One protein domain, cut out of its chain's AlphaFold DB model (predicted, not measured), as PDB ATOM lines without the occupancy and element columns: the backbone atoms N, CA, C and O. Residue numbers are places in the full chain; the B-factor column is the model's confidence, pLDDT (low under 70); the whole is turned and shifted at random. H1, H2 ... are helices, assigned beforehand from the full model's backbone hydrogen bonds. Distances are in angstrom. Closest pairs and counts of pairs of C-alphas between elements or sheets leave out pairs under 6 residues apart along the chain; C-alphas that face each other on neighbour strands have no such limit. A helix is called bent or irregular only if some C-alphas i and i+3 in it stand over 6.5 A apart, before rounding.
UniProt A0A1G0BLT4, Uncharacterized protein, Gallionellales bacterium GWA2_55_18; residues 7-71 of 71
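This is residues 7 to 71 of the 71 residues of an uncharacterized protein of Gallionellales bacterium GWA2_55_18 (UniProt A0A1G0BLT4). A lone helix, H1, at one end and a small helical hairpin, H2 and H3, at the other are joined by a long looping link, residues 23 to 46, in a flat, open arrangement. H1 packs on neither of the other helices, and its residues 7 to 15 stick out free, while H2 and H3 fold back on each other side by side. The printed part has 65 residues with three named helices, H1, H2 and H3 in that order along the chain, and no named strand; the class is all helix, with 35 residues in the helices. The whole is loose, with a radius of gyration of the C-alphas of 15.2 A, and the C-alphas span 46 by 29 by 15 A along their three main axes.

H1, residues 7 to 22, touches no helix. Its residues 7 to 15 stand free, with no C-alpha 8 or more residues away along the chain within 10 A. A long link of 24 residues follows, and beyond it comes H2, residues 47 to 56, which is apart from H1. A tight link of 4 residues joins H2 to H3, residues 61 to 69. H2 and H3 touch, with 4 pairs of C-alphas within 8 A, and their closest C-alphas, those of Arg 51 and Ile 64, are 6.5 A apart. Their lines stand at a shallow tilt of 28 degrees and they run opposite ways, a helical hairpin with centres 10.3 A apart. H1 and H3 are apart. In H1, H2 and H3 every O i to N i+4 pair of the backbone is within hydrogen-bond range.

H1 begins at C-alpha 7, at (-12.736, 68.326, 15.073), and reaches C-alpha 22, at (-6.724, 49.008, 22.875), 21.7 A from first to last C-alpha. Residues 23 to 46 hold no named element, and their C-alphas lie 6 to 16 A from the mean of all C-alphas. H2, from Pro 47 to Gln 56, measures 14.2 A from first to last C-alpha. H3, from Asp 61 to His 69, measures 12.2 A and ends at C-alpha 69, at (-29.406, 33.178, 1.809). None of the three helices is bent.

The two C-alphas farthest apart are those of Lys 7 and Val 62, at 46.6 A, and the first and last printed C-alphas, those of Lys 7 and Leu 71, are 36.7 A apart. Without the free residues 7 to 15, the body of 56 residues spans 36 by 28 by 14 A, with a radius of gyration of 13.9 A. The printed part has no cut, and Leu 71 is the chain's last residue. The link from H1 to H2 is long. The mean pLDDT of the printed part is 87.5, and the model's confidence is low, under 70, at residues 34 to 42, within that long link.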
ATOM      1  N   LYS A   7     -12.448  68.916  13.758       91.12
ATOM      2  CA  LYS A   7     -12.736  68.326  15.073       91.12
ATOM      3  C   LYS A   7     -13.394  66.955  14.939       91.12
ATOM      4  O   LYS A   7     -13.074  66.038  15.685       91.12
ATOM      5  N   GLU A   8     -14.296  66.810  13.976       91.12
ATOM      6  CA  GLU A   8     -14.959  65.552  13.658       91.12
ATOM      7  C   GLU A   8     -13.952  64.513  13.162       91.12
ATOM      8  O   GLU A   8     -13.998  63.368  13.604       91.12
ATOM      9  N   ARG A   9     -13.005  64.912  12.303       89.69
ATOM     10  CA  ARG A   9     -11.946  64.016  11.826       89.69
ATOM     11  C   ARG A   9     -11.012  63.578  12.954       89.69
ATOM     12  O   ARG A   9     -10.745  62.389  13.078       89.69
ATOM     13  N   GLU A  10     -10.569  64.507  13.800       93.62
ATOM     14  CA  GLU A  10      -9.747  64.185  14.977       93.62
ATOM     15  C   GLU A  10     -10.472  63.212  15.920       93.62
ATOM     16  O   GLU A  10      -9.880  62.244  16.395       93.62
ATOM     17  N   ALA A  11     -11.769  63.422  16.159       94.62
ATOM     18  CA  ALA A  11     -12.574  62.505  16.959       94.62
ATOM     19  C   ALA A  11     -12.690  61.117  16.305       94.62
ATOM     20  O   ALA A  11     -12.549  60.106  16.993       94.62
ATOM     21  N   GLN A  12     -12.905  61.043  14.987       92.94
ATOM     22  CA  GLN A  12     -12.935  59.771  14.258       92.94
ATOM     23  C   GLN A  12     -11.601  59.020  14.373       92.94
ATOM     24  O   GLN A  12     -11.601  57.828  14.672       92.94
ATOM     25  N   GLU A  13     -10.470  59.708  14.202       93.88
ATOM     26  CA  GLU A  13      -9.131  59.119  14.341       93.88
ATOM     27  C   GLU A  13      -8.898  58.562  15.755       93.88
ATOM     28  O   GLU A  13      -8.414  57.438  15.907       93.88
ATOM     29  N   GLN A  14      -9.312  59.295  16.795       96.25
ATOM     30  CA  GLN A  14      -9.217  58.836  18.185       96.25
ATOM     31  C   GLN A  14     -10.068  57.589  18.450       96.25
ATOM     32  O   GLN A  14      -9.611  56.660  19.122       96.25
ATOM     33  N   VAL A  15     -11.294  57.543  17.919       95.50
ATOM     34  CA  VAL A  15     -12.169  56.371  18.047       95.50
ATOM     35  C   VAL A  15     -11.562  55.170  17.322       95.50
ATOM     36  O   VAL A  15     -11.487  54.089  17.904       95.50
ATOM     37  N   VAL A  16     -11.059  55.342  16.096       95.31
ATOM     38  CA  VAL A  16     -10.396  54.257  15.352       95.31
ATOM     39  C   VAL A  16      -9.191  53.715  16.127       95.31
ATOM     40  O   VAL A  16      -9.063  52.498  16.277       95.31
ATOM     41  N   ALA A  17      -8.345  54.595  16.672       96.69
ATOM     42  CA  ALA A  17      -7.193  54.193  17.477       96.69
ATOM     43  C   ALA A  17      -7.612  53.420  18.738       96.69
ATOM     44  O   ALA A  17      -7.041  52.373  19.034       96.69
ATOM     45  N   LEU A  18      -8.651  53.867  19.453       97.75
ATOM     46  CA  LEU A  18      -9.180  53.153  20.619       97.75
ATOM     47  C   LEU A  18      -9.588  51.714  20.268       97.75
ATOM     48  O   LEU A  18      -9.167  50.771  20.944       97.75
ATOM     49  N   PHE A  19     -10.398  51.546  19.223       97.56
ATOM     50  CA  PHE A  19     -10.915  50.234  18.833       97.56
ATOM     51  C   PHE A  19      -9.803  49.302  18.354       97.56
ATOM     52  O   PHE A  19      -9.752  48.147  18.775       97.56
ATOM     53  N   ARG A  20      -8.877  49.810  17.538       96.75
ATOM     54  CA  ARG A  20      -7.793  49.006  16.976       96.75
ATOM     55  C   ARG A  20      -6.710  48.679  17.999       96.75
ATOM     56  O   ARG A  20      -6.323  47.527  18.144       96.75
ATOM     57  N   GLU A  21      -6.199  49.688  18.695       97.19
ATOM     58  CA  GLU A  21      -4.974  49.552  19.493       97.19
ATOM     59  C   GLU A  21      -5.244  49.052  20.908       97.19
ATOM     60  O   GLU A  21      -4.397  48.374  21.485       97.19
ATOM     61  N   ARG A  22      -6.407  49.382  21.487       97.50
ATOM     62  CA  ARG A  22      -6.724  49.008  22.875       97.50
ATOM     63  C   ARG A  22      -7.728  47.878  22.985       97.50
ATOM     64  O   ARG A  22      -7.616  47.068  23.897       97.50
ATOM     65  N   LEU A  23      -8.718  47.852  22.100       97.88
ATOM     66  CA  LEU A  23      -9.788  46.857  22.150       97.88
ATOM     67  C   LEU A  23      -9.563  45.681  21.187       97.88
ATOM     68  O   LEU A  23     -10.279  44.689  21.282       97.88
ATOM     69  N   GLY A  24      -8.562  45.772  20.304       95.62
ATOM     70  CA  GLY A  24      -8.160  44.683  19.414       95.62
ATOM     71  C   GLY A  24      -9.137  44.403  18.272       95.62
ATOM     72  O   GLY A  24      -9.170  43.283  17.773       95.62
ATOM     73  N   TYR A  25      -9.947  45.385  17.870       95.56
ATOM     74  CA  TYR A  25     -10.829  45.247  16.712       95.56
ATOM     75  C   TYR A  25     -10.064  45.431  15.402       95.56
ATOM     76  O   TYR A  25      -9.221  46.323  15.268       95.56
ATOM     77  N   ASP A  26     -10.441  44.641  14.400       91.44
ATOM     78  CA  ASP A  26      -9.952  44.807  13.039       91.44
ATOM     79  C   ASP A  26     -10.517  46.085  12.410       91.44
ATOM     80  O   ASP A  26     -11.726  46.335  12.407       91.44
ATOM     81  N   TYR A  27      -9.631  46.901  11.843       91.62
ATOM     82  CA  TYR A  27     -10.027  48.094  11.104       91.62
ATOM     83  C   TYR A  27     -10.268  47.746   9.633       91.62
ATOM     84  O   TYR A  27      -9.326  47.461   8.895       91.62
ATOM     85  N   LEU A  28     -11.530  47.816   9.197       87.69
ATOM     86  CA  LEU A  28     -11.963  47.468   7.834       87.69
ATOM     87  C   LEU A  28     -11.696  48.567   6.786       87.69
ATOM     88  O   LEU A  28     -12.142  48.455   5.643       87.69
ATOM     89  N   GLY A  29     -10.975  49.626   7.157       87.25
ATOM     90  CA  GLY A  29     -10.677  50.766   6.292       87.25
ATOM     91  C   GLY A  29     -11.715  51.890   6.370       87.25
ATOM     92  O   GLY A  29     -12.693  51.818   7.110       87.25
ATOM     93  N   ASN A  30     -11.483  52.955   5.598       83.69
ATOM     94  CA  ASN A  30     -12.406  54.084   5.492       83.69
ATOM     95  C   ASN A  30     -13.477  53.786   4.431       83.69
ATOM     96  O   ASN A  30     -13.145  53.519   3.280       83.69
ATOM     97  N   TRP A  31     -14.747  53.830   4.835       80.38
ATOM     98  CA  TRP A  31     -15.904  53.488   4.001       80.38
ATOM     99  C   TRP A  31     -16.715  54.720   3.560       80.38
ATOM    100  O   TRP A  31     -17.839  54.571   3.088       80.38
ATOM    101  N   ILE A  32     -16.176  55.937   3.719       77.50
ATOM    102  CA  ILE A  32     -16.883  57.187   3.391       77.50
ATOM    103  C   ILE A  32     -17.247  57.293   1.902       77.50
ATOM    104  O   ILE A  32     -18.351  57.714   1.575       77.50
ATOM    105  N   ASP A  33     -16.355  56.823   1.029       72.44
ATOM    106  CA  ASP A  33     -16.519  56.823  -0.429       72.44
ATOM    107  C   ASP A  33     -16.812  55.408  -0.944       72.44
ATOM    108  O   ASP A  33     -16.325  54.998  -1.997       72.44
ATOM    109  N   ARG A  34     -17.549  54.604  -0.164       69.44
ATOM    110  CA  ARG A  34     -17.873  53.229  -0.549       69.44
ATOM    111  C   ARG A  34     -18.815  53.213  -1.757       69.44
ATOM    112  O   ARG A  34     -20.029  53.094  -1.611       69.44
ATOM    113  N   ASP A  35     -18.238  53.192  -2.950       62.72
ATOM    114  CA  ASP A  35     -18.808  52.459  -4.073       62.72
ATOM    115  C   ASP A  35     -18.796  50.989  -3.639       62.72
ATOM    116  O   ASP A  35     -17.739  50.469  -3.292       62.72
ATOM    117  N   GLY A  36     -19.960  50.345  -3.510       54.91
ATOM    118  CA  GLY A  36     -20.080  48.999  -2.931       54.91
ATOM    119  C   GLY A  36     -18.922  48.065  -3.320       54.91
ATOM    120  O   GLY A  36     -18.609  47.949  -4.504       54.91
ATOM    121  N   PHE A  37     -18.260  47.450  -2.331       47.31
ATOM    122  CA  PHE A  37     -17.074  46.602  -2.530       47.31
ATOM    123  C   PHE A  37     -17.394  45.571  -3.630       47.31
ATOM    124  O   PHE A  37     -18.340  44.797  -3.491       47.31
ATOM    125  N   GLU A  38     -16.690  45.632  -4.762       50.25
ATOM    126  CA  GLU A  38     -16.942  44.784  -5.943       50.25
ATOM    127  C   GLU A  38     -18.387  44.828  -6.495       50.25
ATOM    128  O   GLU A  38     -18.971  43.801  -6.841       50.25
ATOM    129  N   GLY A  39     -19.016  46.005  -6.561       51.00
ATOM    130  CA  GLY A  39     -20.370  46.140  -7.116       51.00
ATOM    131  C   GLY A  39     -21.476  45.543  -6.236       51.00
ATOM    132  O   GLY A  39     -22.634  45.475  -6.653       51.00
ATOM    133  N   LYS A  40     -21.155  45.137  -5.003       54.94
ATOM    134  CA  LYS A  40     -22.136  44.715  -4.000       54.94
ATOM    135  C   LYS A  40     -22.536  45.955  -3.204       54.94
ATOM    136  O   LYS A  40     -21.762  46.448  -2.393       54.94
ATOM    137  N   GLY A  41     -23.712  46.506  -3.524       62.25
ATOM    138  CA  GLY A  41     -24.250  47.752  -2.961       62.25
ATOM    139  C   GLY A  41     -24.460  47.756  -1.437       62.25
ATOM    140  O   GLY A  41     -23.926  46.924  -0.715       62.25
ATOM    141  N   ASN A  42     -25.261  48.711  -0.949       67.50
ATOM    142  CA  ASN A  42     -25.543  48.981   0.471       67.50
ATOM    143  C   ASN A  42     -26.223  47.798   1.204       67.50
ATOM    144  O   ASN A  42     -27.433  47.802   1.427       67.50
ATOM    145  N   ARG A  43     -25.455  46.755   1.535       74.81
ATOM    146  CA  ARG A  43     -25.887  45.629   2.370       74.81
ATOM    147  C   ARG A  43     -25.633  45.955   3.838       74.81
ATOM    148  O   ARG A  43     -24.621  46.557   4.180       74.81
ATOM    149  N   ASN A  44     -26.522  45.480   4.706       79.00
ATOM    150  CA  ASN A  44     -26.396  45.663   6.157       79.00
ATOM    151  C   ASN A  44     -25.233  44.856   6.768       79.00
ATOM    152  O   ASN A  44     -24.779  45.169   7.863       79.00
ATOM    153  N   VAL A  45     -24.780  43.803   6.078       85.88
ATOM    154  CA  VAL A  45     -23.711  42.892   6.503       85.88
ATOM    155  C   VAL A  45     -22.884  42.478   5.293       85.88
ATOM    156  O   VAL A  45     -23.431  42.251   4.210       85.88
ATOM    157  N   GLU A  46     -21.583  42.294   5.516       87.69
ATOM    158  CA  GLU A  46     -20.659  41.695   4.555       87.69
ATOM    159  C   GLU A  46     -20.670  40.165   4.679       87.69
ATOM    160  O   GLU A  46     -20.187  39.635   5.686       87.69
ATOM    161  N   PRO A  47     -21.187  39.427   3.678       89.69
ATOM    162  CA  PRO A  47     -21.342  37.976   3.775       89.69
ATOM    163  C   PRO A  47     -20.025  37.235   4.007       89.69
ATOM    164  O   PRO A  47     -20.005  36.255   4.745       89.69
ATOM    165  N   GLU A  48     -18.927  37.715   3.419       89.50
ATOM    166  CA  GLU A  48     -17.616  37.071   3.552       89.50
ATOM    167  C   GLU A  48     -17.047  37.222   4.969       89.50
ATOM    168  O   GLU A  48     -16.550  36.250   5.539       89.50
ATOM    169  N   LEU A  49     -17.192  38.406   5.583       91.75
ATOM    170  CA  LEU A  49     -16.771  38.635   6.970       91.75
ATOM    171  C   LEU A  49     -17.636  37.831   7.946       91.75
ATOM    172  O   LEU A  49     -17.105  37.178   8.846       91.75
ATOM    173  N   LEU A  50     -18.960  37.827   7.748       93.00
ATOM    174  CA  LEU A  50     -19.873  37.058   8.594       93.00
ATOM    175  C   LEU A  50     -19.612  35.549   8.480       93.00
ATOM    176  O   LEU A  50     -19.583  34.854   9.494       93.00
ATOM    177  N   ARG A  51     -19.381  35.038   7.264       96.06
ATOM    178  CA  ARG A  51     -19.016  33.635   7.037       96.06
ATOM    179  C   ARG A  51     -17.741  33.270   7.790       96.06
ATOM    180  O   ARG A  51     -17.764  32.299   8.541       96.06
ATOM    181  N   ALA A  52     -16.668  34.042   7.616       95.19
ATOM    182  CA  ALA A  52     -15.390  33.774   8.270       95.19
ATOM    183  C   ALA A  52     -15.528  33.761   9.801       95.19
ATOM    184  O   ALA A  52     -15.037  32.844  10.461       95.19
ATOM    185  N   TRP A  53     -16.262  34.725  10.365       95.31
ATOM    186  CA  TRP A  53     -16.518  34.781  11.802       95.31
ATOM    187  C   TRP A  53     -17.317  33.566  12.299       95.31
ATOM    188  O   TRP A  53     -16.925  32.936  13.281       95.31
ATOM    189  N   LEU A  54     -18.395  33.175  11.607       96.69
ATOM    190  CA  LEU A  54     -19.214  32.011  11.981       96.69
ATOM    191  C   LEU A  54     -18.434  30.689  11.896       96.69
ATOM    192  O   LEU A  54     -18.606  29.821  12.754       96.69
ATOM    193  N   GLN A  55     -17.551  30.544  10.906       97.69
ATOM    194  CA  GLN A  55     -16.659  29.387  10.797       97.69
ATOM    195  C   GLN A  55     -15.696  29.308  11.987       97.69
ATOM    196  O   GLN A  55     -15.515  28.231  12.555       97.69
ATOM    197  N   GLN A  56     -15.137  30.440  12.431       96.69
ATOM    198  CA  GLN A  56     -14.298  30.494  13.636       96.69
ATOM    199  C   GLN A  56     -15.063  30.109  14.912       96.69
ATOM    200  O   GLN A  56     -14.462  29.571  15.838       96.69
ATOM    201  N   GLN A  57     -16.384  30.324  14.954       97.38
ATOM    202  CA  GLN A  57     -17.239  29.858  16.054       97.38
ATOM    203  C   GLN A  57     -17.590  28.358  15.967       97.38
ATOM    204  O   GLN A  57     -18.272  27.838  16.849       97.38
ATOM    205  N   GLY A  58     -17.157  27.647  14.918       97.62
ATOM    206  CA  GLY A  58     -17.442  26.223  14.717       97.62
ATOM    207  C   GLY A  58     -18.826  25.929  14.131       97.62
ATOM    208  O   GLY A  58     -19.305  24.797  14.222       97.62
ATOM    209  N   VAL A  59     -19.493  26.923  13.535       98.19
ATOM    210  CA  VAL A  59     -20.789  26.721  12.874       98.19
ATOM    211  C   VAL A  59     -20.586  25.965  11.559       98.19
ATOM    212  O   VAL A  59     -19.706  26.293  10.769       98.19
ATOM    213  N   ALA A  60     -21.424  24.958  11.303       97.88
ATOM    214  CA  ALA A  60     -21.352  24.168  10.075       97.88
ATOM    215  C   ALA A  60     -21.678  25.008   8.827       97.88
ATOM    216  O   ALA A  60     -22.682  25.725   8.807       97.88
ATOM    217  N   ASP A  61     -20.905  24.830   7.751       96.69
ATOM    218  CA  ASP A  61     -21.051  25.585   6.494       96.69
ATOM    219  C   ASP A  61     -22.471  25.545   5.910       96.69
ATOM    220  O   ASP A  61     -22.945  26.535   5.354       96.69
ATOM    221  N   VAL A  62     -23.189  24.429   6.081       97.56
ATOM    222  CA  VAL A  62     -24.585  24.283   5.629       97.56
ATOM    223  C   VAL A  62     -25.517  25.276   6.336       97.56
ATOM    224  O   VAL A  62     -26.394  25.862   5.703       97.56
ATOM    225  N   LEU A  63     -25.323  25.499   7.640       97.88
ATOM    226  CA  LEU A  63     -26.123  26.450   8.416       97.88
ATOM    227  C   LEU A  63     -25.749  27.894   8.074       97.88
ATOM    228  O   LEU A  63     -26.638  28.729   7.923       97.88
ATOM    229  N   ILE A  64     -24.454  28.168   7.889       97.31
ATOM    230  CA  ILE A  64     -23.958  29.482   7.460       97.31
ATOM    231  C   ILE A  64     -24.548  29.847   6.095       97.31
ATOM    232  O   ILE A  64     -25.091  30.936   5.924       97.31
ATOM    233  N   GLY A  65     -24.480  28.927   5.129       95.81
ATOM    234  CA  GLY A  65     -25.023  29.128   3.789       95.81
ATOM    235  C   GLY A  65     -26.523  29.419   3.806       95.81
ATOM    236  O   GLY A  65     -26.969  30.340   3.127       95.81
ATOM    237  N   ARG A  66     -27.286  28.692   4.633       96.56
ATOM    238  CA  ARG A  66     -28.721  28.944   4.805       96.56
ATOM    239  C   ARG A  66     -28.991  30.325   5.401       96.56
ATOM    240  O   ARG A  66     -29.814  31.048   4.861       96.56
ATOM    241  N   ALA A  67     -28.296  30.709   6.471       94.06
ATOM    242  CA  ALA A  67     -28.493  32.014   7.103       94.06
ATOM    243  C   ALA A  67     -28.173  33.177   6.151       94.06
ATOM    244  O   ALA A  67     -28.931  34.136   6.084       94.06
ATOM    245  N   LEU A  68     -27.087  33.074   5.375       92.00
ATOM    246  CA  LEU A  68     -26.705  34.098   4.398       92.00
ATOM    247  C   LEU A  68     -27.676  34.212   3.216       92.00
ATOM    248  O   LEU A  68     -27.733  35.270   2.599       92.00
ATOM    249  N   HIS A  69     -28.405  33.147   2.877       91.25
ATOM    250  CA  HIS A  69     -29.406  33.178   1.809       91.25
ATOM    251  C   HIS A  69     -30.674  33.947   2.209       91.25
ATOM    252  O   HIS A  69     -31.299  34.570   1.358       91.25
ATOM    253  N   GLU A  70     -31.035  33.912   3.492       89.25
ATOM    254  CA  GLU A  70     -32.244  34.550   4.035       89.25
ATOM    255  C   GLU A  70     -32.038  36.046   4.383       89.25
ATOM    256  O   GLU A  70     -32.989  36.706   4.802       89.25
ATOM    257  N   LEU A  71     -30.807  36.570   4.244       83.06
ATOM    258  CA  LEU A  71     -30.392  37.955   4.553       83.06
ATOM    259  C   LEU A  71     -30.278  38.850   3.307       83.06
ATOM    260  O   LEU A  71     -30.815  39.977   3.367       83.06
TER     261      LEU A  71